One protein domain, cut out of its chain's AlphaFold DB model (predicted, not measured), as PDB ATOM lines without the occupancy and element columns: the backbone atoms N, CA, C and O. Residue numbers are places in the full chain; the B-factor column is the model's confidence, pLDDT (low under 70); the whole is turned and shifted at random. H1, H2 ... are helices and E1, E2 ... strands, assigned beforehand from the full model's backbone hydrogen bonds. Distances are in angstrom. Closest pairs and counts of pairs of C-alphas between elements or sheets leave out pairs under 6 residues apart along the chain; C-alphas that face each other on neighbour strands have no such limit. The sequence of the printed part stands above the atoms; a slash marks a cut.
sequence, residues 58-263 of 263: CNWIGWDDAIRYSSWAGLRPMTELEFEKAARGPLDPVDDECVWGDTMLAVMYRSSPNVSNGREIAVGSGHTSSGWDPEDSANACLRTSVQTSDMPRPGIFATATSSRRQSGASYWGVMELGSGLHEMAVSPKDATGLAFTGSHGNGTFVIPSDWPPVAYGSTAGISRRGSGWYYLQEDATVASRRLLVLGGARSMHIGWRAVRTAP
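AT A GLANCE: This is residues 58 to 263 of the 263 residues of an uncharacterized protein of Lentisphaerae bacterium (UniProt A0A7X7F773). There is little regular structure: a small mixed sheet, E2 E1 E3, has H1 over one face and H2 over the other, amid long loops. Unnamed residues 104 to 137 make one end, H4 and residues 195 to 221 the other. Of 206 printed residues, 39 are in named elements, mixed class, in order H1 H2 H3 E1 H4 E2 E3. It is compact, radius of gyration of the C-alphas 17.2 A, spanning 53 by 40 by 32 A.

HOW THE PARTS SIT: H1, residues 63 to 72, and H2, residues 80 to 88, lie on opposite faces of the sheet. H3, residues 164 to 167, is not on it. H2 lies over E1, residues 182 to 186, closest C-alphas Glu 80 and Ala 185, 5.5 A. H4, residues 191 to 194, only grazes the sheet. Antiparallel E2, residues 222 to 225, has N 223 and O 185 at 2.9 A; parallel E3, residues 254 to 256, has N 255 and O 182 at 2.8 A. Every O i to N i+4 pair of H1 and H2 is within hydrogen-bond range.

IN THESE COORDINATES: H1, 14.2 A long, begins at C-alpha 63 (2.705, -9.403, -26.954); E3 ends at C-alpha 256 (-4.116, -6.957, -30.931).

THE WHOLE: The printed part has no cut. Link H2 to H3 is long, 75 residues. Residues 104 to 137 and 144 to 150 have pLDDT under 70.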
ATOM      1  N   CYS A  58     -11.126 -10.426 -28.493       87.44
ATOM      2  CA  CYS A  58     -10.271 -11.307 -27.706       87.44
ATOM      3  C   CYS A  58      -9.299 -10.495 -26.837       87.44
ATOM      4  O   CYS A  58      -8.327  -9.924 -27.335       87.44
ATOM      5  N   ASN A  59      -9.560 -10.459 -25.529       87.94
ATOM      6  CA  ASN A  59      -8.682  -9.845 -24.536       87.94
ATOM      7  C   ASN A  59      -7.777 -10.875 -23.841       87.94
ATOM      8  O   ASN A  59      -7.781 -12.055 -24.184       87.94
ATOM      9  N   TRP A  60      -6.969 -10.436 -22.869       88.38
ATOM     10  CA  TRP A  60      -5.984 -11.287 -22.182       88.38
ATOM     11  C   TRP A  60      -4.943 -11.914 -23.118       88.38
ATOM     12  O   TRP A  60      -4.347 -12.945 -22.803       88.38
ATOM     13  N   ILE A  61      -4.673 -11.243 -24.237       88.19
ATOM     14  CA  ILE A  61      -3.595 -11.565 -25.165       88.19
ATOM     15  C   ILE A  61      -2.397 -10.671 -24.840       88.19
ATOM     16  O   ILE A  61      -2.532  -9.455 -24.703       88.19
ATOM     17  N   GLY A  62      -1.224 -11.279 -24.658       90.94
ATOM     18  CA  GLY A  62       0.037 -10.568 -24.463       90.94
ATOM     19  C   GLY A  62       0.796 -10.418 -25.778       90.94
ATOM     20  O   GLY A  62       0.440 -11.035 -26.783       90.94
ATOM     21  N   TRP A  63       1.872  -9.630 -25.769       94.12
ATOM     22  CA  TRP A  63       2.705  -9.403 -26.954       94.12
ATOM     23  C   TRP A  63       3.190 -10.717 -27.561       94.12
ATOM     24  O   TRP A  63       3.043 -10.931 -28.757       94.12
ATOM     25  N   ASP A  64       3.670 -11.627 -26.711       92.94
ATOM     26  CA  ASP A  64       4.158 -12.950 -27.104       92.94
ATOM     27  C   ASP A  64       3.090 -13.787 -27.837       92.94
ATOM     28  O   ASP A  64       3.348 -14.376 -28.887       92.94
ATOM     29  N   ASP A  65       1.857 -13.788 -27.327       91.56
ATOM     30  CA  ASP A  65       0.741 -14.508 -27.947       91.56
ATOM     31  C   ASP A  65       0.395 -13.908 -29.319       91.56
ATOM     32  O   ASP A  65       0.272 -14.632 -30.311       91.56
ATOM     33  N   ALA A  66       0.297 -12.576 -29.377       93.56
ATOM     34  CA  ALA A  66      -0.062 -11.822 -30.572       93.56
ATOM     35  C   ALA A  66       0.942 -12.031 -31.713       93.56
ATOM     36  O   ALA A  66       0.552 -12.303 -32.855       93.56
ATOM     37  N   ILE A  67       2.243 -11.944 -31.425       94.81
ATOM     38  CA  ILE A  67       3.269 -12.111 -32.456       94.81
ATOM     39  C   ILE A  67       3.453 -13.571 -32.860       94.81
ATOM     40  O   ILE A  67       3.627 -13.852 -34.042       94.81
ATOM     41  N   ARG A  68       3.323 -14.536 -31.943       94.19
ATOM     42  CA  ARG A  68       3.348 -15.955 -32.335       94.19
ATOM     43  C   ARG A  68       2.186 -16.306 -33.247       94.19
ATOM     44  O   ARG A  68       2.396 -17.006 -34.239       94.19
ATOM     45  N   TYR A  69       0.990 -15.803 -32.947       94.44
ATOM     46  CA  TYR A  69      -0.147 -15.975 -33.839       94.44
ATOM     47  C   TYR A  69       0.106 -15.292 -35.182       94.44
ATOM     48  O   TYR A  69      -0.077 -15.919 -36.220       94.44
ATOM     49  N   SER A  70       0.560 -14.036 -35.178       96.44
ATOM     50  CA  SER A  70       0.820 -13.283 -36.412       96.44
ATOM     51  C   SER A  70       1.843 -13.998 -37.298       96.44
ATOM     52  O   SER A  70       1.618 -14.144 -38.497       96.44
ATOM     53  N   SER A  71       2.914 -14.529 -36.702       96.69
ATOM     54  CA  SER A  71       3.933 -15.302 -37.412       96.69
ATOM     55  C   SER A  71       3.353 -16.564 -38.062       96.69
ATOM     56  O   SER A  71       3.569 -16.830 -39.249       96.69
ATOM     57  N   TRP A  72       2.563 -17.319 -37.294       96.56
ATOM     58  CA  TRP A  72       1.894 -18.524 -37.780       96.56
ATOM     59  C   TRP A  72       0.843 -18.219 -38.859       96.56
ATOM     60  O   TRP A  72       0.689 -18.993 -39.799       96.56
ATOM     61  N   ALA A  73       0.159 -17.081 -38.769       96.69
ATOM     62  CA  ALA A  73      -0.849 -16.651 -39.733       96.69
ATOM     63  C   ALA A  73      -0.254 -16.056 -41.025       96.69
ATOM     64  O   ALA A  73      -1.003 -15.715 -41.939       96.69
ATOM     65  N   GLY A  74       1.072 -15.896 -41.114       96.25
ATOM     66  CA  GLY A  74       1.711 -15.209 -42.242       96.25
ATOM     67  C   GLY A  74       1.453 -13.696 -42.265       96.25
ATOM     68  O   GLY A  74       1.520 -13.061 -43.316       96.25
ATOM     69  N   LEU A  75       1.110 -13.119 -41.114       97.31
ATOM     70  CA  LEU A  75       0.847 -11.695 -40.919       97.31
ATOM     71  C   LEU A  75       1.994 -11.055 -40.126       97.31
ATOM     72  O   LEU A  75       2.980 -11.714 -39.799       97.31
ATOM     73  N   ARG A  76       1.880  -9.766 -39.809       97.12
ATOM     74  CA  ARG A  76       2.825  -9.053 -38.940       97.12
ATOM     75  C   ARG A  76       2.103  -8.153 -37.940       97.12
ATOM     76  O   ARG A  76       0.961  -7.766 -38.207       97.12
ATOM     77  N   PRO A  77       2.738  -7.788 -36.814       96.19
ATOM     78  CA  PRO A  77       2.197  -6.746 -35.957       96.19
ATOM     79  C   PRO A  77       2.096  -5.416 -36.721       96.19
ATOM     80  O   PRO A  77       2.925  -5.090 -37.579       96.19
ATOM     81  N   MET A  78       1.048  -4.657 -36.411       96.94
ATOM     82  CA  MET A  78       0.848  -3.302 -36.916       96.94
ATOM     83  C   MET A  78       1.830  -2.339 -36.247       96.94
ATOM     84  O   MET A  78       2.114  -2.475 -35.059       96.94
ATOM     85  N   THR A  79       2.344  -1.355 -36.980       96.38
ATOM     86  CA  THR A  79       3.094  -0.239 -36.379       96.38
ATOM     87  C   THR A  79       2.146   0.845 -35.864       96.38
ATOM     88  O   THR A  79       1.034   0.995 -36.367       96.38
ATOM     89  N   GLU A  80       2.576   1.669 -34.908       95.25
ATOM     90  CA  GLU A  80       1.771   2.824 -34.473       95.25
ATOM     91  C   GLU A  80       1.463   3.797 -35.619       95.25
ATOM     92  O   GLU A  80       0.399   4.408 -35.644       95.25
ATOM     93  N   LEU A  81       2.378   3.925 -36.582       93.88
ATOM     94  CA  LEU A  81       2.198   4.795 -37.746       93.88
ATOM     95  C   LEU A  81       1.134   4.239 -38.699       93.88
ATOM     96  O   LEU A  81       0.355   4.988 -39.284       93.88
ATOM     97  N   GLU A  82       1.064   2.916 -38.839       96.31
ATOM     98  CA  GLU A  82      -0.007   2.257 -39.587       96.31
ATOM     99  C   GLU A  82      -1.345   2.351 -38.872       96.31
ATOM    100  O   GLU A  82      -2.349   2.556 -39.546       96.31
ATOM    101  N   PHE A  83      -1.365   2.270 -37.539       96.19
ATOM    102  CA  PHE A  83      -2.566   2.545 -36.755       96.19
ATOM    103  C   PHE A  83      -3.080   3.964 -37.027       96.19
ATOM    104  O   PHE A  83      -4.243   4.136 -37.378       96.19
ATOM    105  N   GLU A  84      -2.220   4.982 -36.923       95.06
ATOM    106  CA  GLU A  84      -2.603   6.384 -37.152       95.06
ATOM    107  C   GLU A  84      -3.097   6.602 -38.589       95.06
ATOM    108  O   GLU A  84      -4.128   7.242 -38.821       95.06
ATOM    109  N   LYS A  85      -2.417   5.995 -39.567       94.62
ATOM    110  CA  LYS A  85      -2.828   6.033 -40.975       94.62
ATOM    111  C   LYS A  85      -4.155   5.312 -41.215       94.62
ATOM    112  O   LYS A  85      -4.962   5.790 -42.017       94.62
ATOM    113  N   ALA A  86      -4.387   4.188 -40.539       95.31
ATOM    114  CA  ALA A  86      -5.639   3.446 -40.606       95.31
ATOM    115  C   ALA A  86      -6.783   4.222 -39.940       95.31
ATOM    116  O   ALA A  86      -7.888   4.227 -40.465       95.31
ATOM    117  N   ALA A  87      -6.517   4.925 -38.839       94.50
ATOM    118  CA  ALA A  87      -7.504   5.721 -38.124       94.50
ATOM    119  C   ALA A  87      -7.958   6.954 -38.925       94.50
ATOM    120  O   ALA A  87      -9.155   7.165 -39.109       94.50
ATOM    121  N   ARG A  88      -7.006   7.750 -39.421       93.25
ATOM    122  CA  ARG A  88      -7.258   9.101 -39.952       93.25
ATOM    123  C   ARG A  88      -7.273   9.196 -41.476       93.25
ATOM    124  O   ARG A  88      -7.907  10.083 -42.039       93.25
ATOM    125  N   GLY A  89      -6.559   8.307 -42.162       92.62
ATOM    126  CA  GLY A  89      -6.376   8.406 -43.607       92.62
ATOM    127  C   GLY A  89      -5.523   9.613 -44.035       92.62
ATOM    128  O   GLY A  89      -4.593   9.999 -43.314       92.62
ATOM    129  N   PRO A  90      -5.771  10.174 -45.233       93.06
ATOM    130  CA  PRO A  90      -4.926  11.193 -45.858       93.06
ATOM    131  C   PRO A  90      -5.258  12.628 -45.422       93.06
ATOM    132  O   PRO A  90      -4.677  13.555 -45.974       93.06
ATOM    133  N   LEU A  91      -6.199  12.814 -44.488       90.75
ATOM    134  CA  LEU A  91      -6.633  14.134 -44.014       90.75
ATOM    135  C   LEU A  91      -5.490  14.889 -43.316       90.75
ATOM    136  O   LEU A  91      -4.416  14.324 -43.138       90.75
ATOM    137  N   ASP A  92      -5.683  16.144 -42.918       91.31
ATOM    138  CA  ASP A  92      -4.746  16.869 -42.047       91.31
ATOM    139  C   ASP A  92      -5.002  16.524 -40.569       91.31
ATOM    140  O   ASP A  92      -6.102  16.092 -40.228       91.31
ATOM    141  N   PRO A  93      -3.988  16.591 -39.684       89.31
ATOM    142  CA  PRO A  93      -4.190  16.286 -38.273       89.31
ATOM    143  C   PRO A  93      -5.066  17.368 -37.634       89.31
ATOM    144  O   PRO A  93      -4.795  18.559 -37.785       89.31
ATOM    145  N   VAL A  94      -6.092  16.941 -36.906       90.06
ATOM    146  CA  VAL A  94      -6.947  17.814 -36.102       90.06
ATOM    147  C   VAL A  94      -6.686  17.520 -34.630       90.06
ATOM    148  O   VAL A  94      -6.504  16.364 -34.241       90.06
ATOM    149  N   ASP A  95      -6.615  18.578 -33.826       89.94
ATOM    150  CA  ASP A  95      -6.358  18.456 -32.394       89.94
ATOM    151  C   ASP A  95      -7.495  17.690 -31.706       89.94
ATOM    152  O   ASP A  95      -8.666  17.872 -32.045       89.94
ATOM    153  N   ASP A  96      -7.131  16.791 -30.793       86.56
ATOM    154  CA  ASP A  96      -8.044  15.884 -30.081       86.56
ATOM    155  C   ASP A  96      -8.989  15.032 -30.962       86.56
ATOM    156  O   ASP A  96      -9.956  14.442 -30.466       86.56
ATOM    157  N   GLU A  97      -8.708  14.895 -32.265       91.06
ATOM    158  CA  GLU A  97      -9.519  14.068 -33.162       91.06
ATOM    159  C   GLU A  97      -9.460  12.600 -32.727       91.06
ATOM    160  O   GLU A  97      -8.392  11.984 -32.631       91.06
ATOM    161  N   CYS A  98     -10.625  12.013 -32.477       91.56
ATOM    162  CA  CYS A  98     -10.762  10.592 -32.207       91.56
ATOM    163  C   CYS A  98     -10.790   9.774 -33.498       91.56
ATOM    164  O   CYS A  98     -11.010  10.288 -34.593       91.56
ATOM    165  N   VAL A  99     -10.590   8.458 -33.380       93.62
ATOM    166  CA  VAL A  99     -10.566   7.526 -34.527       93.62
ATOM    167  C   VAL A  99     -11.771   7.689 -35.468       93.62
ATOM    168  O   VAL A  99     -11.622   7.531 -36.680       93.62
ATOM    169  N   TRP A 100     -12.939   8.061 -34.944       89.94
ATOM    170  CA  TRP A 100     -14.170   8.285 -35.708       89.94
ATOM    171  C   TRP A 100     -14.264   9.630 -36.444       89.94
ATOM    172  O   TRP A 100     -15.250   9.877 -37.137       89.94
ATOM    173  N   GLY A 101     -13.224  10.463 -36.374       88.44
ATOM    174  CA  GLY A 101     -13.113  11.709 -37.134       88.44
ATOM    175  C   GLY A 101     -13.785  12.912 -36.486       88.44
ATOM    176  O   GLY A 101     -14.206  13.825 -37.188       88.44
ATOM    177  N   ASP A 102     -13.953  12.872 -35.166       81.31
ATOM    178  CA  ASP A 102     -14.582  13.934 -34.388       81.31
ATOM    179  C   ASP A 102     -13.954  14.017 -32.992       81.31
ATOM    180  O   ASP A 102     -13.287  13.081 -32.549       81.31
ATOM    181  N   THR A 103     -14.200  15.115 -32.291       79.56
ATOM    182  CA  THR A 103     -13.900  15.299 -30.869       79.56
ATOM    183  C   THR A 103     -15.112  14.968 -29.984       79.56
ATOM    184  O   THR A 103     -14.953  14.746 -28.785       79.56
ATOM    185  N   MET A 104     -16.324  14.883 -30.551       67.62
ATOM    186  CA  MET A 104     -17.547  14.508 -29.828       67.62
ATOM    187  C   MET A 104     -17.757  12.987 -29.733       67.62
ATOM    188  O   MET A 104     -17.492  12.243 -30.679       67.62
ATOM    189  N   LEU A 105     -18.284  12.527 -28.590       64.50
ATOM    190  CA  LEU A 105     -18.550  11.117 -28.272       64.50
ATOM    191  C   LEU A 105     -19.898  10.949 -27.548       64.50
ATOM    192  O   LEU A 105     -20.131  11.613 -26.538       64.50
ATOM    193  N   ALA A 106     -20.731   9.992 -27.981       57.09
ATOM    194  CA  ALA A 106     -21.779   9.393 -27.148       57.09
ATOM    195  C   ALA A 106     -21.354   7.984 -26.732       57.09
ATOM    196  O   ALA A 106     -21.170   7.078 -27.543       57.09
ATOM    197  N   VAL A 107     -21.192   7.775 -25.432       53.25
ATOM    198  CA  VAL A 107     -20.711   6.490 -24.924       53.25
ATOM    199  C   VAL A 107     -21.853   5.484 -24.841       53.25
ATOM    200  O   VAL A 107     -22.895   5.788 -24.260       53.25
ATOM    201  N   MET A 108     -21.643   4.261 -25.350       49.97
ATOM    202  CA  MET A 108     -22.559   3.148 -25.084       49.97
ATOM    203  C   MET A 108     -22.216   2.406 -23.787       49.97
ATOM    204  O   MET A 108     -21.069   2.020 -23.530       49.97
ATOM    205  N   TYR A 109     -23.271   2.144 -23.009       48.97
ATOM    206  CA  TYR A 109     -23.264   1.408 -21.746       48.97
ATOM    207  C   TYR A 109     -23.998   0.063 -21.893       48.97
ATOM    208  O   TYR A 109     -25.106   0.027 -22.428       48.97
ATOM    209  N   ARG A 110     -23.448  -1.035 -21.343       41.25
ATOM    210  CA  ARG A 110     -24.168  -2.324 -21.203       41.25
ATOM    211  C   ARG A 110     -25.194  -2.309 -20.056       41.25
ATOM    212  O   ARG A 110     -26.033  -3.193 -19.987       41.25
ATOM    213  N   SER A 111     -25.195  -1.311 -19.173       35.19
ATOM    214  CA  SER A 111     -26.111  -1.234 -18.019       35.19
ATOM    215  C   SER A 111     -27.296  -0.283 -18.211       35.19
ATOM    216  O   SER A 111     -27.705   0.398 -17.271       35.19
ATOM    217  N   SER A 112     -27.911  -0.258 -19.397       35.41
ATOM    218  CA  SER A 112     -29.323   0.141 -19.441       35.41
ATOM    219  C   SER A 112     -30.140  -0.972 -18.764       35.41
ATOM    220  O   SER A 112     -29.964  -2.135 -19.133       35.41
ATOM    221  N   PRO A 113     -31.035  -0.683 -17.801       34.50
ATOM    222  CA  PRO A 113     -31.832  -1.684 -17.075       34.50
ATOM    223  C   PRO A 113     -32.802  -2.522 -17.943       34.50
ATOM    224  O   PRO A 113     -33.650  -3.224 -17.404       34.50
ATOM    225  N   ASN A 114     -32.671  -2.494 -19.274       37.59
ATOM    226  CA  ASN A 114     -33.443  -3.291 -20.230       37.59
ATOM    227  C   ASN A 114     -32.665  -4.442 -20.903       37.59
ATOM    228  O   ASN A 114     -33.212  -5.098 -21.787       37.59
ATOM    229  N   VAL A 115     -31.429  -4.750 -20.497       38.56
ATOM    230  CA  VAL A 115     -30.708  -5.959 -20.960       38.56
ATOM    231  C   VAL A 115     -30.660  -7.036 -19.883       38.56
ATOM    232  O   VAL A 115     -29.609  -7.410 -19.374       38.56
ATOM    233  N   SER A 116     -31.830  -7.584 -19.567       31.84
ATOM    234  CA  SER A 116     -31.972  -8.704 -18.628       31.84
ATOM    235  C   SER A 116     -31.617 -10.073 -19.222       31.84
ATOM    236  O   SER A 116     -31.610 -11.045 -18.479       31.84
ATOM    237  N   ASN A 117     -31.322 -10.191 -20.526       29.34
ATOM    238  CA  ASN A 117     -31.278 -11.495 -21.211       29.34
ATOM    239  C   ASN A 117     -30.052 -11.734 -22.114       29.34
ATOM    240  O   ASN A 117     -30.161 -12.462 -23.097       29.34
ATOM    241  N   GLY A 118     -28.888 -11.139 -21.825       33.75
ATOM    242  CA  GLY A 118     -27.635 -11.544 -22.492       33.75
ATOM    243  C   GLY A 118     -27.619 -11.391 -24.023       33.75
ATOM    244  O   GLY A 118     -26.868 -12.081 -24.696       33.75
ATOM    245  N   ARG A 119     -28.446 -10.500 -24.580       34.12
ATOM    246  CA  ARG A 119     -28.432 -10.134 -26.002       34.12
ATOM    247  C   ARG A 119     -27.855  -8.734 -26.157       34.12
ATOM    248  O   ARG A 119     -28.334  -7.805 -25.511       34.12
ATOM    249  N   GLU A 120     -26.852  -8.595 -27.020       40.78
ATOM    250  CA  GLU A 120     -26.373  -7.300 -27.500       40.78
ATOM    251  C   GLU A 120     -27.540  -6.540 -28.137       40.78
ATOM    252  O   GLU A 120     -28.072  -6.959 -29.167       40.78
ATOM    253  N   ILE A 121     -27.973  -5.437 -27.526       38.56
ATOM    254  CA  ILE A 121     -28.894  -4.534 -28.206       38.56
ATOM    255  C   ILE A 121     -28.038  -3.589 -29.042       38.56
ATOM    256  O   ILE A 121     -27.454  -2.641 -28.521       38.56
ATOM    257  N   ALA A 122     -27.990  -3.857 -30.347       42.12
ATOM    258  CA  ALA A 122     -27.681  -2.846 -31.344       42.12
ATOM    259  C   ALA A 122     -28.823  -1.821 -31.337       42.12
ATOM    260  O   ALA A 122     -29.750  -1.896 -32.143       42.12
ATOM    261  N   VAL A 123     -28.815  -0.898 -30.376       37.66
ATOM    262  CA  VAL A 123     -29.540   0.353 -30.571       37.66
ATOM    263  C   VAL A 123     -28.575   1.221 -31.354       37.66
ATOM    264  O   VAL A 123     -27.491   1.526 -30.859       37.66
ATOM    265  N   GLY A 124     -28.927   1.537 -32.603       40.75
ATOM    266  CA  GLY A 124     -28.184   2.513 -33.394       40.75
ATOM    267  C   GLY A 124     -27.922   3.777 -32.576       40.75
ATOM    268  O   GLY A 124     -28.725   4.088 -31.701       40.75
ATOM    269  N   SER A 125     -26.794   4.446 -32.855       42.47
ATOM    270  CA  SER A 125     -26.432   5.771 -32.306       42.47
ATOM    271  C   SER A 125     -26.816   5.953 -30.831       42.47
ATOM    272  O   SER A 125     -27.919   6.396 -30.534       42.47
ATOM    273  N   GLY A 126     -25.891   5.567 -29.948       43.31
ATOM    274  CA  GLY A 126     -25.901   5.632 -28.491       43.31
ATOM    275  C   GLY A 126     -27.066   6.367 -27.837       43.31
ATOM    276  O   GLY A 126     -27.349   7.522 -28.126       43.31
ATOM    277  N   HIS A 127     -27.683   5.714 -26.853       39.41
ATOM    278  CA  HIS A 127     -28.527   6.395 -25.875       39.41
ATOM    279  C   HIS A 127     -27.741   7.558 -25.253       39.41
ATOM    280  O   HIS A 127     -26.853   7.350 -24.424       39.41
ATOM    281  N   THR A 128     -28.066   8.781 -25.649       39.38
ATOM    282  CA  THR A 128     -27.495   9.972 -25.049       39.38
ATOM    283  C   THR A 128     -28.159  10.226 -23.699       39.38
ATOM    284  O   THR A 128     -29.375  10.117 -23.527       39.38
ATOM    285  N   SER A 129     -27.353  10.574 -22.697       39.53
ATOM    286  CA  SER A 129     -27.855  11.315 -21.540       39.53
ATOM    287  C   SER A 129     -28.587  12.564 -22.041       39.53
ATOM    288  O   SER A 129     -28.100  13.206 -22.972       39.53
ATOM    289  N   SER A 130     -29.729  12.906 -21.437       36.66
ATOM    290  CA  SER A 130     -30.604  14.013 -21.852       36.66
ATOM    291  C   SER A 130     -29.819  15.262 -22.286       36.66
ATOM    292  O   SER A 130     -29.159  15.880 -21.451       36.66
ATOM    293  N   GLY A 131     -29.904  15.627 -23.568       39.66
ATOM    294  CA  GLY A 131     -29.312  16.860 -24.105       39.66
ATOM    295  C   GLY A 131     -28.372  16.708 -25.304       39.66
ATOM    296  O   GLY A 131     -27.933  17.733 -25.813       39.66
ATOM    297  N   TRP A 132     -28.083  15.491 -25.775       46.69
ATOM    298  CA  TRP A 132     -27.251  15.273 -26.969       46.69
ATOM    299  C   TRP A 132     -28.039  14.599 -28.088       46.69
ATOM    300  O   TRP A 132     -28.795  13.660 -27.825       46.69
ATOM    301  N   ASP A 133     -27.853  15.071 -29.319       51.88
ATOM    302  CA  ASP A 133     -28.464  14.463 -30.497       51.88
ATOM    303  C   ASP A 133     -27.728  13.149 -30.840       51.88
ATOM    304  O   ASP A 133     -26.501  13.160 -31.028       51.88
ATOM    305  N   PRO A 134     -28.422  11.996 -30.882       53.34
ATOM    306  CA  PRO A 134     -27.826  10.733 -31.308       53.34
ATOM    307  C   PRO A 134     -27.282  10.783 -32.748       53.34
ATOM    308  O   PRO A 134     -26.360  10.030 -33.066       53.34
ATOM    309  N   GLU A 135     -27.767  11.676 -33.615       57.00
ATOM    310  CA  GLU A 135     -27.228  11.843 -34.972       57.00
ATOM    311  C   GLU A 135     -25.852  12.534 -34.995       57.00
ATOM    312  O   GLU A 135     -25.033  12.258 -35.878       57.00
ATOM    313  N   ASP A 136     -25.549  13.351 -33.982       57.25
ATOM    314  CA  ASP A 136     -24.303  14.122 -33.889       57.25
ATOM    315  C   ASP A 136     -23.203  13.438 -33.076       57.25
ATOM    316  O   ASP A 136     -22.089  13.953 -32.975       57.25
ATOM    317  N   SER A 137     -23.471  12.255 -32.531       62.84
ATOM    318  CA  SER A 137     -22.567  11.616 -31.582       62.84
ATOM    319  C   SER A 137     -21.927  10.339 -32.125       62.84
ATOM    320  O   SER A 137     -22.564   9.530 -32.800       62.84
ATOM    321  N   ALA A 138     -20.642  10.137 -31.822       71.19
ATOM    322  CA  ALA A 138     -19.947   8.905 -32.183       71.19
ATOM    323  C   ALA A 138     -20.253   7.760 -31.222       71.19
ATOM    324  O   ALA A 138     -20.431   8.014 -30.038       71.19
ATOM    325  N   ASN A 139     -20.243   6.518 -31.715       76.94
ATOM    326  CA  ASN A 139     -20.405   5.321 -30.888       76.94
ATOM    327  C   ASN A 139     -19.063   4.665 -30.566       76.94
ATOM    328  O   ASN A 139     -18.289   4.354 -31.469       76.94
ATOM    329  N   ALA A 140     -18.824   4.381 -29.285       79.56
ATOM    330  CA  ALA A 140     -17.700   3.563 -28.845       79.56
ATOM    331  C   ALA A 140     -17.976   2.903 -27.478       79.56
ATOM    332  O   ALA A 140     -18.597   3.491 -26.589       79.56
ATOM    333  N   CYS A 141     -17.449   1.694 -27.288       81.94
ATOM    334  CA  CYS A 141     -17.294   1.007 -26.007       81.94
ATOM    335  C   CYS A 141     -16.046   1.505 -25.262       81.94
ATOM    336  O   CYS A 141     -14.946   0.986 -25.463       81.94
ATOM    337  N   LEU A 142     -16.226   2.521 -24.411       78.69
ATOM    338  CA  LEU A 142     -15.180   3.186 -23.620       78.69
ATOM    339  C   LEU A 142     -15.583   3.318 -22.145       78.69
ATOM    340  O   LEU A 142     -16.764   3.226 -21.810       78.69
ATOM    341  N   ARG A 143     -14.624   3.557 -21.245       76.25
ATOM    342  CA  ARG A 143     -14.936   3.904 -19.850       76.25
ATOM    343  C   ARG A 143     -15.433   5.346 -19.764       76.25
ATOM    344  O   ARG A 143     -14.853   6.237 -20.378       76.25
ATOM    345  N   THR A 144     -16.432   5.599 -18.921       66.81
ATOM    346  CA  THR A 144     -16.815   6.964 -18.519       66.81
ATOM    347  C   THR A 144     -16.478   7.235 -17.060       66.81
ATOM    348  O   THR A 144     -16.018   6.360 -16.325       66.81
ATOM    349  N   SER A 145     -16.702   8.467 -16.607       60.19
ATOM    350  CA  SER A 145     -16.533   8.840 -15.199       60.19
ATOM    351  C   SER A 145     -17.453   8.072 -14.240       60.19
ATOM    352  O   SER A 145     -17.196   8.087 -13.038       60.19
ATOM    353  N   VAL A 146     -18.495   7.394 -14.742       54.44
ATOM    354  CA  VAL A 146     -19.538   6.772 -13.909       54.44
ATOM    355  C   VAL A 146     -19.649   5.257 -14.125       54.44
ATOM    356  O   VAL A 146     -20.091   4.560 -13.213       54.44
ATOM    357  N   GLN A 147     -19.269   4.719 -15.293       55.75
ATOM    358  CA  GLN A 147     -19.438   3.291 -15.615       55.75
ATOM    359  C   GLN A 147     -18.339   2.774 -16.560       55.75
ATOM    360  O   GLN A 147     -17.801   3.511 -17.390       55.75
ATOM    361  N   THR A 148     -18.020   1.483 -16.454       56.16
ATOM    362  CA  THR A 148     -17.231   0.748 -17.455       56.16
ATOM    363  C   THR A 148     -18.153   0.224 -18.550       56.16
ATOM    364  O   THR A 148     -19.232  -0.287 -18.246       56.16
ATOM    365  N   SER A 149     -17.735   0.335 -19.813       61.06
ATOM    366  CA  SER A 149     -18.417  -0.349 -20.918       61.06
ATOM    367  C   SER A 149     -18.067  -1.843 -20.910       61.06
ATOM    368  O   SER A 149     -17.285  -2.301 -20.074       61.06
ATOM    369  N   ASP A 150     -18.662  -2.608 -21.815       68.62
ATOM    370  CA  ASP A 150     -18.384  -4.036 -21.977       68.62
ATOM    371  C   ASP A 150     -17.653  -4.306 -23.296       68.62
ATOM    372  O   ASP A 150     -17.398  -3.384 -24.072       68.62
ATOM    373  N   MET A 151     -17.299  -5.564 -23.545       76.69
ATOM    374  CA  MET A 151     -16.665  -5.978 -24.783       76.69
ATOM    375  C   MET A 151     -17.669  -5.938 -25.942       76.69
ATOM    376  O   MET A 151     -18.690  -6.626 -25.872       76.69
ATOM    377  N   PRO A 152     -17.403  -5.185 -27.024       77.69
ATOM    378  CA  PRO A 152     -18.250  -5.228 -28.204       77.69
ATOM    379  C   PRO A 152     -17.946  -6.462 -29.058       77.69
ATOM    380  O   PRO A 152     -16.803  -6.931 -29.135       77.69
ATOM    381  N   ARG A 153     -18.959  -6.922 -29.796       83.44
ATOM    382  CA  ARG A 153     -18.715  -7.596 -31.071       83.44
ATOM    383  C   ARG A 153     -18.148  -6.568 -32.058       83.44
ATOM    384  O   ARG A 153     -18.720  -5.480 -32.163       83.44
ATOM    385  N   PRO A 154     -17.086  -6.885 -32.819       86.06
ATOM    386  CA  PRO A 154     -16.556  -5.966 -33.819       86.06
ATOM    387  C   PRO A 154     -17.636  -5.467 -34.785       86.06
ATOM    388  O   PRO A 154     -18.340  -6.273 -35.398       86.06
ATOM    389  N   GLY A 155     -17.749  -4.145 -34.942       86.44
ATOM    390  CA  GLY A 155     -18.673  -3.533 -35.900       86.44
ATOM    391  C   GLY A 155     -20.138  -3.498 -35.456       86.44
ATOM    392  O   GLY A 155     -21.006  -3.236 -36.285       86.44
ATOM    393  N   ILE A 156     -20.431  -3.724 -34.172       81.19
ATOM    394  CA  ILE A 156     -21.795  -3.699 -33.615       81.19
ATOM    395  C   ILE A 156     -22.574  -2.403 -33.915       81.19
ATOM    396  O   ILE A 156     -23.801  -2.431 -34.001       81.19
ATOM    397  N   PHE A 157     -21.882  -1.277 -34.106       79.56
ATOM    398  CA  PHE A 157     -22.498   0.029 -34.376       79.56
ATOM    399  C   PHE A 157     -22.681   0.342 -35.863       79.56
ATOM    400  O   PHE A 157     -23.325   1.334 -36.209       79.56
ATOM    401  N   ALA A 158     -22.116  -0.474 -36.752       85.31
ATOM    402  CA  ALA A 158     -22.223  -0.260 -38.183       85.31
ATOM    403  C   ALA A 158     -23.595  -0.714 -38.700       85.31
ATOM    404  O   ALA A 158     -24.040  -1.834 -38.454       85.31
ATOM    405  N   THR A 159     -24.253   0.151 -39.465       83.69
ATOM    406  CA  THR A 159     -25.508  -0.145 -40.164       83.69
ATOM    407  C   THR A 159     -25.360   0.166 -41.652       83.69
ATOM    408  O   THR A 159     -24.369   0.752 -42.085       83.69
ATOM    409  N   ALA A 160     -26.366  -0.192 -42.454       84.69
ATOM    410  CA  ALA A 160     -26.373   0.113 -43.887       84.69
ATOM    411  C   ALA A 160     -26.290   1.623 -44.201       84.69
ATOM    412  O   ALA A 160     -25.970   1.988 -45.329       84.69
ATOM    413  N   THR A 161     -26.588   2.491 -43.229       83.81
ATOM    414  CA  THR A 161     -26.642   3.949 -43.404       83.81
ATOM    415  C   THR A 161     -25.817   4.722 -42.374       83.81
ATOM    416  O   THR A 161     -25.856   5.949 -42.379       83.81
ATOM    417  N   SER A 162     -25.083   4.047 -41.483       83.00
ATOM    418  CA  SER A 162     -24.276   4.720 -40.461       83.00
ATOM    419  C   SER A 162     -23.083   5.438 -41.084       83.00
ATOM    420  O   SER A 162     -22.337   4.847 -41.868       83.00
ATOM    421  N   SER A 163     -22.842   6.680 -40.675       86.06
ATOM    422  CA  SER A 163     -21.607   7.397 -40.994       86.06
ATOM    423  C   SER A 163     -20.388   6.816 -40.255       86.06
ATOM    424  O   SER A 163     -20.524   6.010 -39.329       86.06
ATOM    425  N   ARG A 164     -19.177   7.272 -40.620       88.44
ATOM    426  CA  ARG A 164     -17.931   7.006 -39.868       88.44
ATOM    427  C   ARG A 164     -18.108   7.299 -38.373       88.44
ATOM    428  O   ARG A 164     -17.761   6.471 -37.537       88.44
ATOM    429  N   ARG A 165     -18.720   8.447 -38.062       84.12
ATOM    430  CA  ARG A 165     -19.017   8.890 -36.697       84.12
ATOM    431  C   ARG A 165     -19.963   7.912 -35.995       84.12
ATOM    432  O   ARG A 165     -19.603   7.332 -34.977       84.12
ATOM    433  N   GLN A 166     -21.133   7.660 -36.581       80.56
ATOM    434  CA  GLN A 166     -22.172   6.809 -35.984       80.56
ATOM    435  C   GLN A 166     -21.736   5.349 -35.810       80.56
ATOM    436  O   GLN A 166     -22.206   4.675 -34.902       80.56
ATOM    437  N   SER A 167     -20.845   4.846 -36.659       83.38
ATOM    438  CA  SER A 167     -20.308   3.485 -36.540       83.38
ATOM    439  C   SER A 167     -19.078   3.381 -35.634       83.38
ATOM    440  O   SER A 167     -18.636   2.271 -35.350       83.38
ATOM    441  N   GLY A 168     -18.495   4.506 -35.199       85.75
ATOM    442  CA  GLY A 168     -17.211   4.505 -34.491       85.75
ATOM    443  C   GLY A 168     -16.031   4.062 -35.366       85.75
ATOM    444  O   GLY A 168     -14.967   3.710 -34.853       85.75
ATOM    445  N   ALA A 169     -16.212   4.032 -36.688       92.12
ATOM    446  CA  ALA A 169     -15.231   3.513 -37.626       92.12
ATOM    447  C   ALA A 169     -14.096   4.507 -37.878       92.12
ATOM    448  O   ALA A 169     -14.256   5.719 -37.790       92.12
ATOM    449  N   SER A 170     -12.941   4.004 -38.297       94.75
ATOM    450  CA  SER A 170     -11.891   4.853 -38.868       94.75
ATOM    451  C   SER A 170     -12.252   5.432 -40.238       94.75
ATOM    452  O   SER A 170     -13.243   5.040 -40.854       94.75
ATOM    453  N   TYR A 171     -11.402   6.323 -40.764       95.00
ATOM    454  CA  TYR A 171     -11.551   6.890 -42.110       95.00
ATOM    455  C   TYR A 171     -11.731   5.815 -43.194       95.00
ATOM    456  O   TYR A 171     -12.510   5.994 -44.125       95.00
ATOM    457  N   TRP A 172     -11.050   4.675 -43.050       95.06
ATOM    458  CA  TRP A 172     -11.120   3.560 -43.999       95.06
ATOM    459  C   TRP A 172     -12.187   2.513 -43.653       95.06
ATOM    460  O   TRP A 172     -12.172   1.420 -44.213       95.06
ATOM    461  N   GLY A 173     -13.086   2.795 -42.706       94.38
ATOM    462  CA  GLY A 173     -14.112   1.844 -42.275       94.38
ATOM    463  C   GLY A 173     -13.585   0.703 -41.394       94.38
ATOM    464  O   GLY A 173     -14.306  -0.259 -41.145       94.38
ATOM    465  N   VAL A 174     -12.338   0.776 -40.912       95.12
ATOM    466  CA  VAL A 174     -11.810  -0.194 -39.937       95.12
ATOM    467  C   VAL A 174     -12.491   0.045 -38.595       95.12
ATOM    468  O   VAL A 174     -12.372   1.137 -38.035       95.12
ATOM    469  N   MET A 175     -13.186  -0.978 -38.105       92.62
ATOM    470  CA  MET A 175     -13.927  -0.957 -36.843       92.62
ATOM    471  C   MET A 175     -13.012  -1.239 -35.644       92.62
ATOM    472  O   MET A 175     -11.998  -1.936 -35.769       92.62
ATOM    473  N   GLU A 176     -13.417  -0.722 -34.483       91.06
ATOM    474  CA  GLU A 176     -12.791  -0.936 -33.168       91.06
ATOM    475  C   GLU A 176     -11.348  -0.417 -33.008       91.06
ATOM    476  O   GLU A 176     -10.690  -0.743 -32.030       91.06
ATOM    477  N   LEU A 177     -10.828   0.431 -33.907       93.81
ATOM    478  CA  LEU A 177      -9.492   1.020 -33.700       93.81
ATOM    479  C   LEU A 177      -9.448   1.968 -32.487       93.81
ATOM    480  O   LEU A 177      -8.408   2.112 -31.856       93.81
ATOM    481  N   GLY A 178     -10.557   2.634 -32.164       90.50
ATOM    482  CA  GLY A 178     -10.667   3.555 -31.027       90.50
ATOM    483  C   GLY A 178     -11.564   3.034 -29.909       90.50
ATOM    484  O   GLY A 178     -12.033   3.841 -29.113       90.50
ATOM    485  N   SER A 179     -11.877   1.736 -29.888       87.12
ATOM    486  CA  SER A 179     -12.935   1.185 -29.043       87.12
ATOM    487  C   SER A 179     -12.682  -0.261 -28.617       87.12
ATOM    488  O   SER A 179     -11.904  -0.979 -29.239       87.12
ATOM    489  N   GLY A 180     -13.352  -0.702 -27.549       86.38
ATOM    490  CA  GLY A 180     -13.298  -2.081 -27.076       86.38
ATOM    491  C   GLY A 180     -11.995  -2.408 -26.351       86.38
ATOM    492  O   GLY A 180     -11.994  -2.495 -25.123       86.38
ATOM    493  N   LEU A 181     -10.882  -2.555 -27.071       90.94
ATOM    494  CA  LEU A 181      -9.576  -2.911 -26.514       90.94
ATOM    495  C   LEU A 181      -8.462  -2.029 -27.066       90.94
ATOM    496  O   LEU A 181      -8.436  -1.700 -28.246       90.94
ATOM    497  N   HIS A 182      -7.454  -1.773 -26.234       93.00
ATOM    498  CA  HIS A 182      -6.190  -1.280 -26.755       93.00
ATOM    499  C   HIS A 182      -5.529  -2.329 -27.638       93.00
ATOM    500  O   HIS A 182      -5.392  -3.485 -27.236       93.00
ATOM    501  N   GLU A 183      -5.020  -1.908 -28.787       93.69
ATOM    502  CA  GLU A 183      -4.259  -2.776 -29.675       93.69
ATOM    503  C   GLU A 183      -2.761  -2.578 -29.440       93.69
ATOM    504  O   GLU A 183      -2.254  -1.452 -29.444       93.69
ATOM    505  N   MET A 184      -2.031  -3.676 -29.231       94.06
ATOM    506  CA  MET A 184      -0.569  -3.623 -29.212       94.06
ATOM    507  C   MET A 184      -0.014  -3.365 -30.614       94.06
ATOM    508  O   MET A 184      -0.407  -4.034 -31.573       94.06
ATOM    509  N   ALA A 185       0.943  -2.446 -30.708       95.06
ATOM    510  CA  ALA A 185       1.600  -2.064 -31.952       95.06
ATOM    511  C   ALA A 185       3.122  -1.972 -31.782       95.06
ATOM    512  O   ALA A 185       3.622  -1.758 -30.677       95.06
ATOM    513  N   VAL A 186       3.864  -2.096 -32.883       96.50
ATOM    514  CA  VAL A 186       5.297  -1.775 -32.930       96.50
ATOM    515  C   VAL A 186       5.468  -0.259 -32.888       96.50
ATOM    516  O   VAL A 186       4.862   0.464 -33.681       96.50
ATOM    517  N   SER A 187       6.309   0.224 -31.981       95.00
ATOM    518  CA  SER A 187       6.495   1.648 -31.711       95.00
ATOM    519  C   SER A 187       7.921   2.097 -32.011       95.00
ATOM    520  O   SER A 187       8.848   1.513 -31.455       95.00
ATOM    521  N   PRO A 188       8.138   3.187 -32.771       94.44
ATOM    522  CA  PRO A 188       9.475   3.719 -33.050       94.44
ATOM    523  C   PRO A 188      10.112   4.452 -31.849       94.44
ATOM    524  O   PRO A 188      11.018   5.260 -32.026       94.44
ATOM    525  N   LYS A 189       9.630   4.219 -30.620       93.69
ATOM    526  CA  LYS A 189      10.072   4.925 -29.406       93.69
ATOM    527  C   LYS A 189      11.501   4.603 -28.965       93.69
ATOM    528  O   LYS A 189      12.069   5.339 -28.166       93.69
ATOM    529  N   ASP A 190      12.045   3.478 -29.419       94.69
ATOM    530  CA  ASP A 190      13.374   2.996 -29.064       94.69
ATOM    531  C   ASP A 190      14.020   2.240 -30.233       94.69
ATOM    532  O   ASP A 190      13.389   1.971 -31.260       94.69
ATOM    533  N   ALA A 191      15.299   1.890 -30.073       96.44
ATOM    534  CA  ALA A 191      16.074   1.192 -31.097       96.44
ATOM    535  C   ALA A 191      15.464  -0.161 -31.504       96.44
ATOM    536  O   ALA A 191      15.612  -0.567 -32.653       96.44
ATOM    537  N   THR A 192      14.757  -0.842 -30.595       95.56
ATOM    538  CA  THR A 192      14.119  -2.135 -30.872       95.56
ATOM    539  C   THR A 192      12.975  -1.969 -31.861       95.56
ATOM    540  O   THR A 192      12.889  -2.709 -32.833       95.56
ATOM    541  N   GLY A 193      12.101  -0.986 -31.642       95.69
ATOM    542  CA  GLY A 193      10.997  -0.734 -32.567       95.69
ATOM    543  C   GLY A 193      11.435  -0.059 -33.866       95.69
ATOM    544  O   GLY A 193      10.843  -0.317 -34.909       95.69
ATOM    545  N   LEU A 194      12.506   0.744 -33.836       96.75
ATOM    546  CA  LEU A 194      13.130   1.311 -35.042       96.75
ATOM    547  C   LEU A 194      13.790   0.251 -35.935       96.75
ATOM    548  O   LEU A 194      13.918   0.469 -37.136       96.75
ATOM    549  N   ALA A 195      14.206  -0.883 -35.367       96.81
ATOM    550  CA  ALA A 195      14.783  -1.991 -36.123       96.81
ATOM    551  C   ALA A 195      13.736  -2.810 -36.903       96.81
ATOM    552  O   ALA A 195      14.116  -3.640 -37.729       96.81
ATOM    553  N   PHE A 196      12.437  -2.590 -36.667       97.00
ATOM    554  CA  PHE A 196      11.372  -3.314 -37.353       97.00
ATOM    555  C   PHE A 196      11.284  -2.917 -38.826       97.00
ATOM    556  O   PHE A 196      10.991  -1.771 -39.166       97.00
ATOM    557  N   THR A 197      11.482  -3.894 -39.710       95.56
ATOM    558  CA  THR A 197      11.466  -3.689 -41.166       95.56
ATOM    559  C   THR A 197      10.133  -4.058 -41.810       95.56
ATOM    560  O   THR A 197       9.959  -3.896 -43.016       95.56
ATOM    561  N   GLY A 198       9.168  -4.533 -41.016       95.12
ATOM    562  CA  GLY A 198       7.857  -4.918 -41.522       95.12
ATOM    563  C   GLY A 198       7.841  -6.293 -42.179       95.12
ATOM    564  O   GLY A 198       6.988  -6.529 -43.036       95.12
ATOM    565  N   SER A 199       8.754  -7.194 -41.795       96.19
ATOM    566  CA  SER A 199       8.738  -8.574 -42.282       96.19
ATOM    567  C   SER A 199       7.447  -9.298 -41.865       96.19
ATOM    568  O   SER A 199       6.841  -8.983 -40.835       96.19
ATOM    569  N   HIS A 200       7.013 -10.277 -42.663       96.56
ATOM    570  CA  HIS A 200       5.835 -11.103 -42.375       96.56
ATOM    571  C   HIS A 200       6.212 -12.443 -41.764       96.56
ATOM    572  O   HIS A 200       7.286 -12.995 -42.006       96.56
ATOM    573  N   GLY A 201       5.262 -12.991 -41.012       96.25
ATOM    574  CA  GLY A 201       5.271 -14.383 -40.609       96.25
ATOM    575  C   GLY A 201       5.457 -15.330 -41.788       96.25
ATOM    576  O   GLY A 201       5.016 -15.063 -42.905       96.25
ATOM    577  N   ASN A 202       6.070 -16.478 -41.525       94.25
ATOM    578  CA  ASN A 202       6.346 -17.500 -42.535       94.25
ATOM    579  C   ASN A 202       5.462 -18.751 -42.387       94.25
ATOM    580  O   ASN A 202       5.799 -19.810 -42.913       94.25
ATOM    581  N   GLY A 203       4.361 -18.664 -41.634       95.56
ATOM    582  CA  GLY A 203       3.493 -19.815 -41.371       95.56
ATOM    583  C   GLY A 203       3.960 -20.696 -40.206       95.56
ATOM    584  O   GLY A 203       3.403 -21.770 -39.969       95.56
ATOM    585  N   THR A 204       4.989 -20.271 -39.467       93.62
ATOM    586  CA  THR A 204       5.539 -21.000 -38.316       93.62
ATOM    587  C   THR A 204       5.466 -20.166 -37.037       93.62
ATOM    588  O   THR A 204       5.221 -18.963 -37.067       93.62
ATOM    589  N   PHE A 205       5.714 -20.795 -35.887       89.75
ATOM    590  CA  PHE A 205       5.818 -20.091 -34.602       89.75
ATOM    591  C   PHE A 205       7.166 -19.372 -34.404       89.75
ATOM    592  O   PHE A 205       7.385 -18.787 -33.344       89.75
ATOM    593  N   VAL A 206       8.080 -19.447 -35.379       92.50
ATOM    594  CA  VAL A 206       9.375 -18.762 -35.321       92.50
ATOM    595  C   VAL A 206       9.159 -17.289 -35.624       92.50
ATOM    596  O   VAL A 206       8.809 -16.936 -36.744       92.50
ATOM    597  N   ILE A 207       9.394 -16.445 -34.626       94.75
ATOM    598  CA  ILE A 207       9.256 -14.995 -34.752       94.75
ATOM    599  C   ILE A 207      10.372 -14.440 -35.651       94.75
ATOM    600  O   ILE A 207      11.541 -14.755 -35.403       94.75
ATOM    601  N   PRO A 208      10.050 -13.617 -36.667       95.69
ATOM    602  CA  PRO A 208      11.063 -12.921 -37.452       95.69
ATOM    603  C   PRO A 208      11.974 -12.035 -36.592       95.69
ATOM    604  O   PRO A 208      11.544 -11.422 -35.619       95.69
ATOM    605  N   SER A 209      13.255 -11.968 -36.952       95.19
ATOM    606  CA  SER A 209      14.300 -11.348 -36.125       95.19
ATOM    607  C   SER A 209      14.182  -9.833 -35.968       95.19
ATOM    608  O   SER A 209      14.734  -9.282 -35.024       95.19
ATOM    609  N   ASP A 210      13.518  -9.157 -36.906       95.75
ATOM    610  CA  ASP A 210      13.286  -7.713 -36.858       95.75
ATOM    611  C   ASP A 210      12.077  -7.338 -35.989       95.75
ATOM    612  O   ASP A 210      11.827  -6.160 -35.756       95.75
ATOM    613  N   TRP A 211      11.304  -8.313 -35.502       96.56
ATOM    614  CA  TRP A 211      10.161  -8.038 -34.640       96.56
ATOM    615  C   TRP A 211      10.622  -7.766 -33.204       96.56
ATOM    616  O   TRP A 211      11.560  -8.412 -32.726       96.56
ATOM    617  N   PRO A 212       9.936  -6.870 -32.466       95.50
ATOM    618  CA  PRO A 212      10.209  -6.689 -31.047       95.50
ATOM    619  C   PRO A 212      10.163  -8.020 -30.277       95.50
ATOM    620  O   PRO A 212       9.271  -8.847 -30.514       95.50
ATOM    621  N   PRO A 213      11.105  -8.244 -29.347       90.50
ATOM    622  CA  PRO A 213      11.400  -9.565 -28.818       90.50
ATOM    623  C   PRO A 213      10.249 -10.148 -27.999       90.50
ATOM    624  O   PRO A 213       9.487  -9.447 -27.329       90.50
ATOM    625  N   VAL A 214      10.199 -11.479 -27.983       85.19
ATOM    626  CA  VAL A 214       9.363 -12.247 -27.063       85.19
ATOM    627  C   VAL A 214       9.916 -12.099 -25.646       85.19
ATOM    628  O   VAL A 214      10.846 -12.796 -25.246       85.19
ATOM    629  N   ALA A 215       9.338 -11.192 -24.872       82.50
ATOM    630  CA  ALA A 215       9.606 -11.079 -23.447       82.50
ATOM    631  C   ALA A 215       8.323 -10.655 -22.729       82.50
ATOM    632  O   ALA A 215       7.751  -9.600 -23.010       82.50
ATOM    633  N   TYR A 216       7.840 -11.509 -21.823       83.31
ATOM    634  CA  TYR A 216       6.593 -11.271 -21.101       83.31
ATOM    635  C   TYR A 216       6.665  -9.950 -20.331       83.31
ATOM    636  O   TYR A 216       7.564  -9.746 -19.519       83.31
ATOM    637  N   GLY A 217       5.726  -9.041 -20.601       79.19
ATOM    638  CA  GLY A 217       5.706  -7.718 -19.974       79.19
ATOM    639  C   GLY A 217       6.776  -6.741 -20.472       79.19
ATOM    640  O   GLY A 217       6.843  -5.635 -19.943       79.19
ATOM    641  N   SER A 218       7.570  -7.098 -21.489       85.88
ATOM    642  CA  SER A 218       8.531  -6.179 -22.110       85.88
ATOM    643  C   SER A 218       7.839  -4.933 -22.638       85.88
ATOM    644  O   SER A 218       6.709  -4.991 -23.119       85.88
ATOM    645  N   THR A 219       8.539  -3.810 -22.554       91.06
ATOM    646  CA  THR A 219       8.139  -2.532 -23.142       91.06
ATOM    647  C   THR A 219       8.921  -2.226 -24.417       91.06
ATOM    648  O   THR A 219       8.565  -1.277 -25.104       91.06
ATOM    649  N   ALA A 220       9.971  -2.984 -24.744       93.50
ATOM    650  CA  ALA A 220      10.895  -2.650 -25.826       93.50
ATOM    651  C   ALA A 220      10.212  -2.718 -27.200       93.50
ATOM    652  O   ALA A 220       9.644  -3.749 -27.556       93.50
ATOM    653  N   GLY A 221      10.282  -1.631 -27.968       94.38
ATOM    654  CA  GLY A 221       9.807  -1.554 -29.350       94.38
ATOM    655  C   GLY A 221       8.298  -1.671 -29.548       94.38
ATOM    656  O   GLY A 221       7.854  -1.811 -30.684       94.38
ATOM    657  N   ILE A 222       7.498  -1.622 -28.480       94.44
ATOM    658  CA  ILE A 222       6.040  -1.796 -28.550       94.44
ATOM    659  C   ILE A 222       5.285  -0.692 -27.822       94.44
ATOM    660  O   ILE A 222       5.824  -0.019 -26.948       94.44
ATOM    661  N   SER A 223       4.012  -0.526 -28.136       92.88
ATOM    662  CA  SER A 223       3.105   0.372 -27.428       92.88
ATOM    663  C   SER A 223       1.664  -0.122 -27.517       92.88
ATOM    664  O   SER A 223       1.382  -1.172 -28.095       92.88
ATOM    665  N   ARG A 224       0.749   0.655 -26.935       92.00
ATOM    666  CA  ARG A 224      -0.694   0.435 -26.997       92.00
ATOM    667  C   ARG A 224      -1.345   1.601 -27.725       92.00
ATOM    668  O   ARG A 224      -1.019   2.752 -27.433       92.00
ATOM    669  N   ARG A 225      -2.251   1.290 -28.647       94.31
ATOM    670  CA  ARG A 225      -3.004   2.247 -29.466       94.31
ATOM    671  C   ARG A 225      -4.504   2.085 -29.267       94.31
ATOM    672  O   ARG A 225      -4.946   1.048 -28.771       94.31
ATOM    673  N   GLY A 226      -5.256   3.112 -29.647       92.81
ATOM    674  CA  GLY A 226      -6.704   3.149 -29.468       92.81
ATOM    675  C   GLY A 226      -7.100   3.317 -28.010       92.81
ATOM    676  O   GLY A 226      -6.275   3.677 -27.177       92.81
ATOM    677  N   SER A 227      -8.349   2.992 -27.705       89.75
ATOM    678  CA  SER A 227      -8.887   2.949 -26.345       89.75
ATOM    679  C   SER A 227      -9.801   1.746 -26.191       89.75
ATOM    680  O   SER A 227      -9.952   0.940 -27.107       89.75
ATOM    681  N   GLY A 228     -10.397   1.588 -25.019       84.38
ATOM    682  CA  GLY A 228     -11.272   0.465 -24.760       84.38
ATOM    683  C   GLY A 228     -12.159   0.653 -23.551       84.38
ATOM    684  O   GLY A 228     -12.147   1.688 -22.889       84.38
ATOM    685  N   TRP A 229     -12.890  -0.405 -23.223       79.50
ATOM    686  CA  TRP A 229     -13.930  -0.424 -22.194       79.50
ATOM    687  C   TRP A 229     -13.467   0.030 -20.790       79.50
ATOM    688  O   TRP A 229     -14.293   0.403 -19.953       79.50
ATOM    689  N   TYR A 230     -12.151   0.022 -20.535       83.69
ATOM    690  CA  TYR A 230     -11.507   0.415 -19.274       83.69
ATOM    691  C   TYR A 230     -10.817   1.799 -19.303       83.69
ATOM    692  O   TYR A 230     -10.385   2.302 -18.258       83.69
ATOM    693  N   TYR A 231     -10.728   2.435 -20.472       85.19
ATOM    694  CA  TYR A 231      -9.989   3.680 -20.701       85.19
ATOM    695  C   TYR A 231     -10.881   4.792 -21.245       85.19
ATOM    696  O   TYR A 231     -12.002   4.553 -21.688       85.19
ATOM    697  N   LEU A 232     -10.401   6.028 -21.113       82.50
ATOM    698  CA  LEU A 232     -11.178   7.222 -21.423       82.50
ATOM    699  C   LEU A 232     -11.083   7.559 -22.916       82.50
ATOM    700  O   LEU A 232     -10.298   6.979 -23.673       82.50
ATOM    701  N   GLN A 233     -11.879   8.540 -23.329       83.56
ATOM    702  CA  GLN A 233     -11.860   9.073 -24.688       83.56
ATOM    703  C   GLN A 233     -10.499   9.668 -25.076       83.56
ATOM    704  O   GLN A 233     -10.110   9.564 -26.233       83.56
ATOM    705  N   GLU A 234      -9.736  10.224 -24.131       86.12
ATOM    706  CA  GLU A 234      -8.401  10.788 -24.408       86.12
ATOM    707  C   GLU A 234      -7.428   9.759 -25.006       86.12
ATOM    708  O   GLU A 234      -6.466  10.106 -25.693       86.12
ATOM    709  N   ASP A 235      -7.655   8.478 -24.725       89.75
ATOM    710  CA  ASP A 235      -6.855   7.398 -25.284       89.75
ATOM    711  C   ASP A 235      -7.344   7.007 -26.698       89.75
ATOM    712  O   ASP A 235      -6.588   6.453 -27.488       89.75
ATOM    713  N   ALA A 236      -8.589   7.350 -27.058       90.25
ATOM    714  CA  ALA A 236      -9.186   7.090 -28.372       90.25
ATOM    715  C   ALA A 236      -8.798   8.141 -29.425       90.25
ATOM    716  O   ALA A 236      -9.165   7.997 -30.598       90.25
ATOM    717  N   THR A 237      -8.066   9.189 -29.030       92.75
ATOM    718  CA  THR A 237      -7.529  10.176 -29.970       92.75
ATOM    719  C   THR A 237      -6.510   9.523 -30.896       92.75
ATOM    720  O   THR A 237      -5.717   8.670 -30.486       92.75
ATOM    721  N   VAL A 238      -6.534   9.909 -32.174       93.69
ATOM    722  CA  VAL A 238      -5.742   9.281 -33.242       93.69
ATOM    723  C   VAL A 238      -4.270   9.198 -32.855       93.69
ATOM    724  O   VAL A 238      -3.656   8.149 -33.044       93.69
ATOM    725  N   ALA A 239      -3.727  10.280 -32.293       91.44
ATOM    726  CA  ALA A 239      -2.316  10.427 -31.949       91.44
ATOM    727  C   ALA A 239      -1.965   9.980 -30.515       91.44
ATOM    728  O   ALA A 239      -0.795  10.057 -30.128       91.44
ATOM    729  N   SER A 240      -2.932   9.507 -29.715       92.44
ATOM    730  CA  SER A 240      -2.710   9.239 -28.292       92.44
ATOM    731  C   SER A 240      -1.582   8.238 -28.052       92.44
ATOM    732  O   SER A 240      -1.615   7.099 -28.512       92.44
ATOM    733  N   ARG A 241      -0.567   8.656 -27.290       92.38
ATOM    734  CA  ARG A 241       0.568   7.826 -26.838       92.38
ATOM    735  C   ARG A 241       0.620   7.710 -25.317       92.38
ATOM    736  O   ARG A 241       1.660   7.384 -24.755       92.38
ATOM    737  N   ARG A 242      -0.486   7.973 -24.616       90.25
ATOM    738  CA  ARG A 242      -0.523   8.029 -23.140       90.25
ATOM    739  C   ARG A 242      -0.034   6.742 -22.472       90.25
ATOM    740  O   ARG A 242       0.515   6.781 -21.375       90.25
ATOM    741  N   LEU A 243      -0.165   5.609 -23.163       88.31
ATOM    742  CA  LEU A 243       0.245   4.287 -22.689       88.31
ATOM    743  C   LEU A 243       1.559   3.777 -23.315       88.31
ATOM    744  O   LEU A 243       1.847   2.581 -23.250       88.31
ATOM    745  N   LEU A 244       2.377   4.661 -23.900       86.94
ATOM    746  CA  LEU A 244       3.623   4.320 -24.606       86.94
ATOM    747  C   LEU A 244       4.607   3.491 -23.767       86.94
ATOM    748  O   LEU A 244       5.348   2.672 -24.304       86.94
ATOM    749  N   VAL A 245       4.642   3.708 -22.452       85.56
ATOM    750  CA  VAL A 245       5.588   3.048 -21.534       85.56
ATOM    751  C   VAL A 245       5.064   1.731 -20.958       85.56
ATOM    752  O   VAL A 245       5.776   1.076 -20.201       85.56
ATOM    753  N   LEU A 246       3.838   1.325 -21.294       86.56
ATOM    754  CA  LEU A 246       3.261   0.093 -20.766       86.56
ATOM    755  C   LEU A 246       3.735  -1.136 -21.547       86.56
ATOM    756  O   LEU A 246       3.880  -1.110 -22.767       86.56
ATOM    757  N   GLY A 247       3.969  -2.227 -20.818       85.25
ATOM    758  CA  GLY A 247       4.482  -3.472 -21.382       85.25
ATOM    759  C   GLY A 247       3.415  -4.340 -22.048       85.25
ATOM    760  O   GLY A 247       2.211  -4.122 -21.891       85.25
ATOM    761  N   GLY A 248       3.870  -5.378 -22.746       88.56
ATOM    762  CA  GLY A 248       3.051  -6.346 -23.482       88.56
ATOM    763  C   GLY A 248       2.539  -7.525 -22.649       88.56
ATOM    764  O   GLY A 248       2.431  -8.637 -23.165       88.56
ATOM    765  N   ALA A 249       2.303  -7.340 -21.347       91.25
ATOM    766  CA  ALA A 249       1.714  -8.383 -20.502       91.25
ATOM    767  C   ALA A 249       0.228  -8.581 -20.836       91.25
ATOM    768  O   ALA A 249      -0.443  -7.644 -21.264       91.25
ATOM    769  N   ARG A 250      -0.301  -9.787 -20.598       89.81
ATOM    770  CA  ARG A 250      -1.731 -10.078 -20.779       89.81
ATOM    771  C   ARG A 250      -2.561  -9.193 -19.854       89.81
ATOM    772  O   ARG A 250      -2.276  -9.103 -18.660       89.81
ATOM    773  N   SER A 251      -3.608  -8.577 -20.389       88.81
ATOM    774  CA  SER A 251      -4.556  -7.823 -19.575       88.81
ATOM    775  C   SER A 251      -5.951  -7.814 -20.179       88.81
ATOM    776  O   SER A 251      -6.132  -7.973 -21.384       88.81
ATOM    777  N   MET A 252      -6.937  -7.568 -19.325       86.56
ATOM    778  CA  MET A 252      -8.356  -7.531 -19.672       86.56
ATOM    779  C   MET A 252      -8.738  -6.429 -20.680       86.56
ATOM    780  O   MET A 252      -9.803  -6.507 -21.286       86.56
ATOM    781  N   HIS A 253      -7.886  -5.418 -20.860       87.38
ATOM    782  CA  HIS A 253      -8.102  -4.260 -21.738       87.38
ATOM    783  C   HIS A 253      -7.162  -4.233 -22.954       87.38
ATOM    784  O   HIS A 253      -7.065  -3.211 -23.631       87.38
ATOM    785  N   ILE A 254      -6.428  -5.323 -23.201       89.94
ATOM    786  CA  ILE A 254      -5.459  -5.424 -24.295       89.94
ATOM    787  C   ILE A 254      -5.915  -6.508 -25.261       89.94
ATOM    788  O   ILE A 254      -6.153  -7.648 -24.858       89.94
ATOM    789  N   GLY A 255      -5.986  -6.130 -26.528       91.50
ATOM    790  CA  GLY A 255      -6.093  -7.005 -27.680       91.50
ATOM    791  C   GLY A 255      -4.934  -6.750 -28.642       91.50
ATOM    792  O   GLY A 255      -3.895  -6.178 -28.295       91.50
ATOM    793  N   TRP A 256      -5.100  -7.189 -29.883       92.19
ATOM    794  CA  TRP A 256      -4.116  -6.957 -30.931       92.19
ATOM    795  C   TRP A 256      -4.775  -7.008 -32.307       92.19
ATOM    796  O   TRP A 256      -5.818  -7.635 -32.492       92.19
ATOM    797  N   ARG A 257      -4.102  -6.394 -33.280       95.06
ATOM    798  CA  ARG A 257      -4.412  -6.520 -34.699       95.06
ATOM    799  C   ARG A 257      -3.158  -6.849 -35.493       95.06
ATOM    800  O   ARG A 257      -2.111  -6.221 -35.327       95.06
ATOM    801  N   ALA A 258      -3.278  -7.835 -36.372       95.81
ATOM    802  CA  ALA A 258      -2.249  -8.157 -37.346       95.81
ATOM    803  C   ALA A 258      -2.577  -7.499 -38.689       95.81
ATOM    804  O   ALA A 258      -3.742  -7.333 -39.052       95.81
ATOM    805  N   VAL A 259      -1.542  -7.147 -39.440       96.75
ATOM    806  CA  VAL A 259      -1.655  -6.516 -40.757       96.75
ATOM    807  C   VAL A 259      -0.805  -7.262 -41.778       96.75
ATOM    808  O   VAL A 259       0.041  -8.093 -41.434       96.75
ATOM    809  N   ARG A 260      -1.021  -6.956 -43.056       95.00
ATOM    810  CA  ARG A 260      -0.192  -7.429 -44.165       95.00
ATOM    811  C   ARG A 260       0.010  -6.325 -45.190       95.00
ATOM    812  O   ARG A 260      -0.837  -5.444 -45.317       95.00
ATOM    813  N   THR A 261       1.102  -6.406 -45.937       91.19
ATOM    814  CA  THR A 261       1.303  -5.543 -47.104       91.19
ATOM    815  C   THR A 261       0.432  -6.063 -48.249       91.19
ATOM    816  O   THR A 261       0.242  -7.279 -48.380       91.19
ATOM    817  N   ALA A 262      -0.147  -5.150 -49.031       83.75
ATOM    818  CA  ALA A 262      -0.854  -5.507 -50.257       83.75
ATOM    819  C   ALA A 262       0.136  -6.116 -51.277       83.75
ATOM    820  O   ALA A 262       1.295  -5.694 -51.285       83.75
ATOM    821  N   PRO A 263      -0.283  -7.123 -52.062       70.44
ATOM    822  CA  PRO A 263       0.545  -7.722 -53.108       70.44
ATOM    823  C   PRO A 263       0.829  -6.760 -54.267       70.44
ATOM    824  O   PRO A 263       0.001  -5.851 -54.504       70.44
TER     825      PRO A 263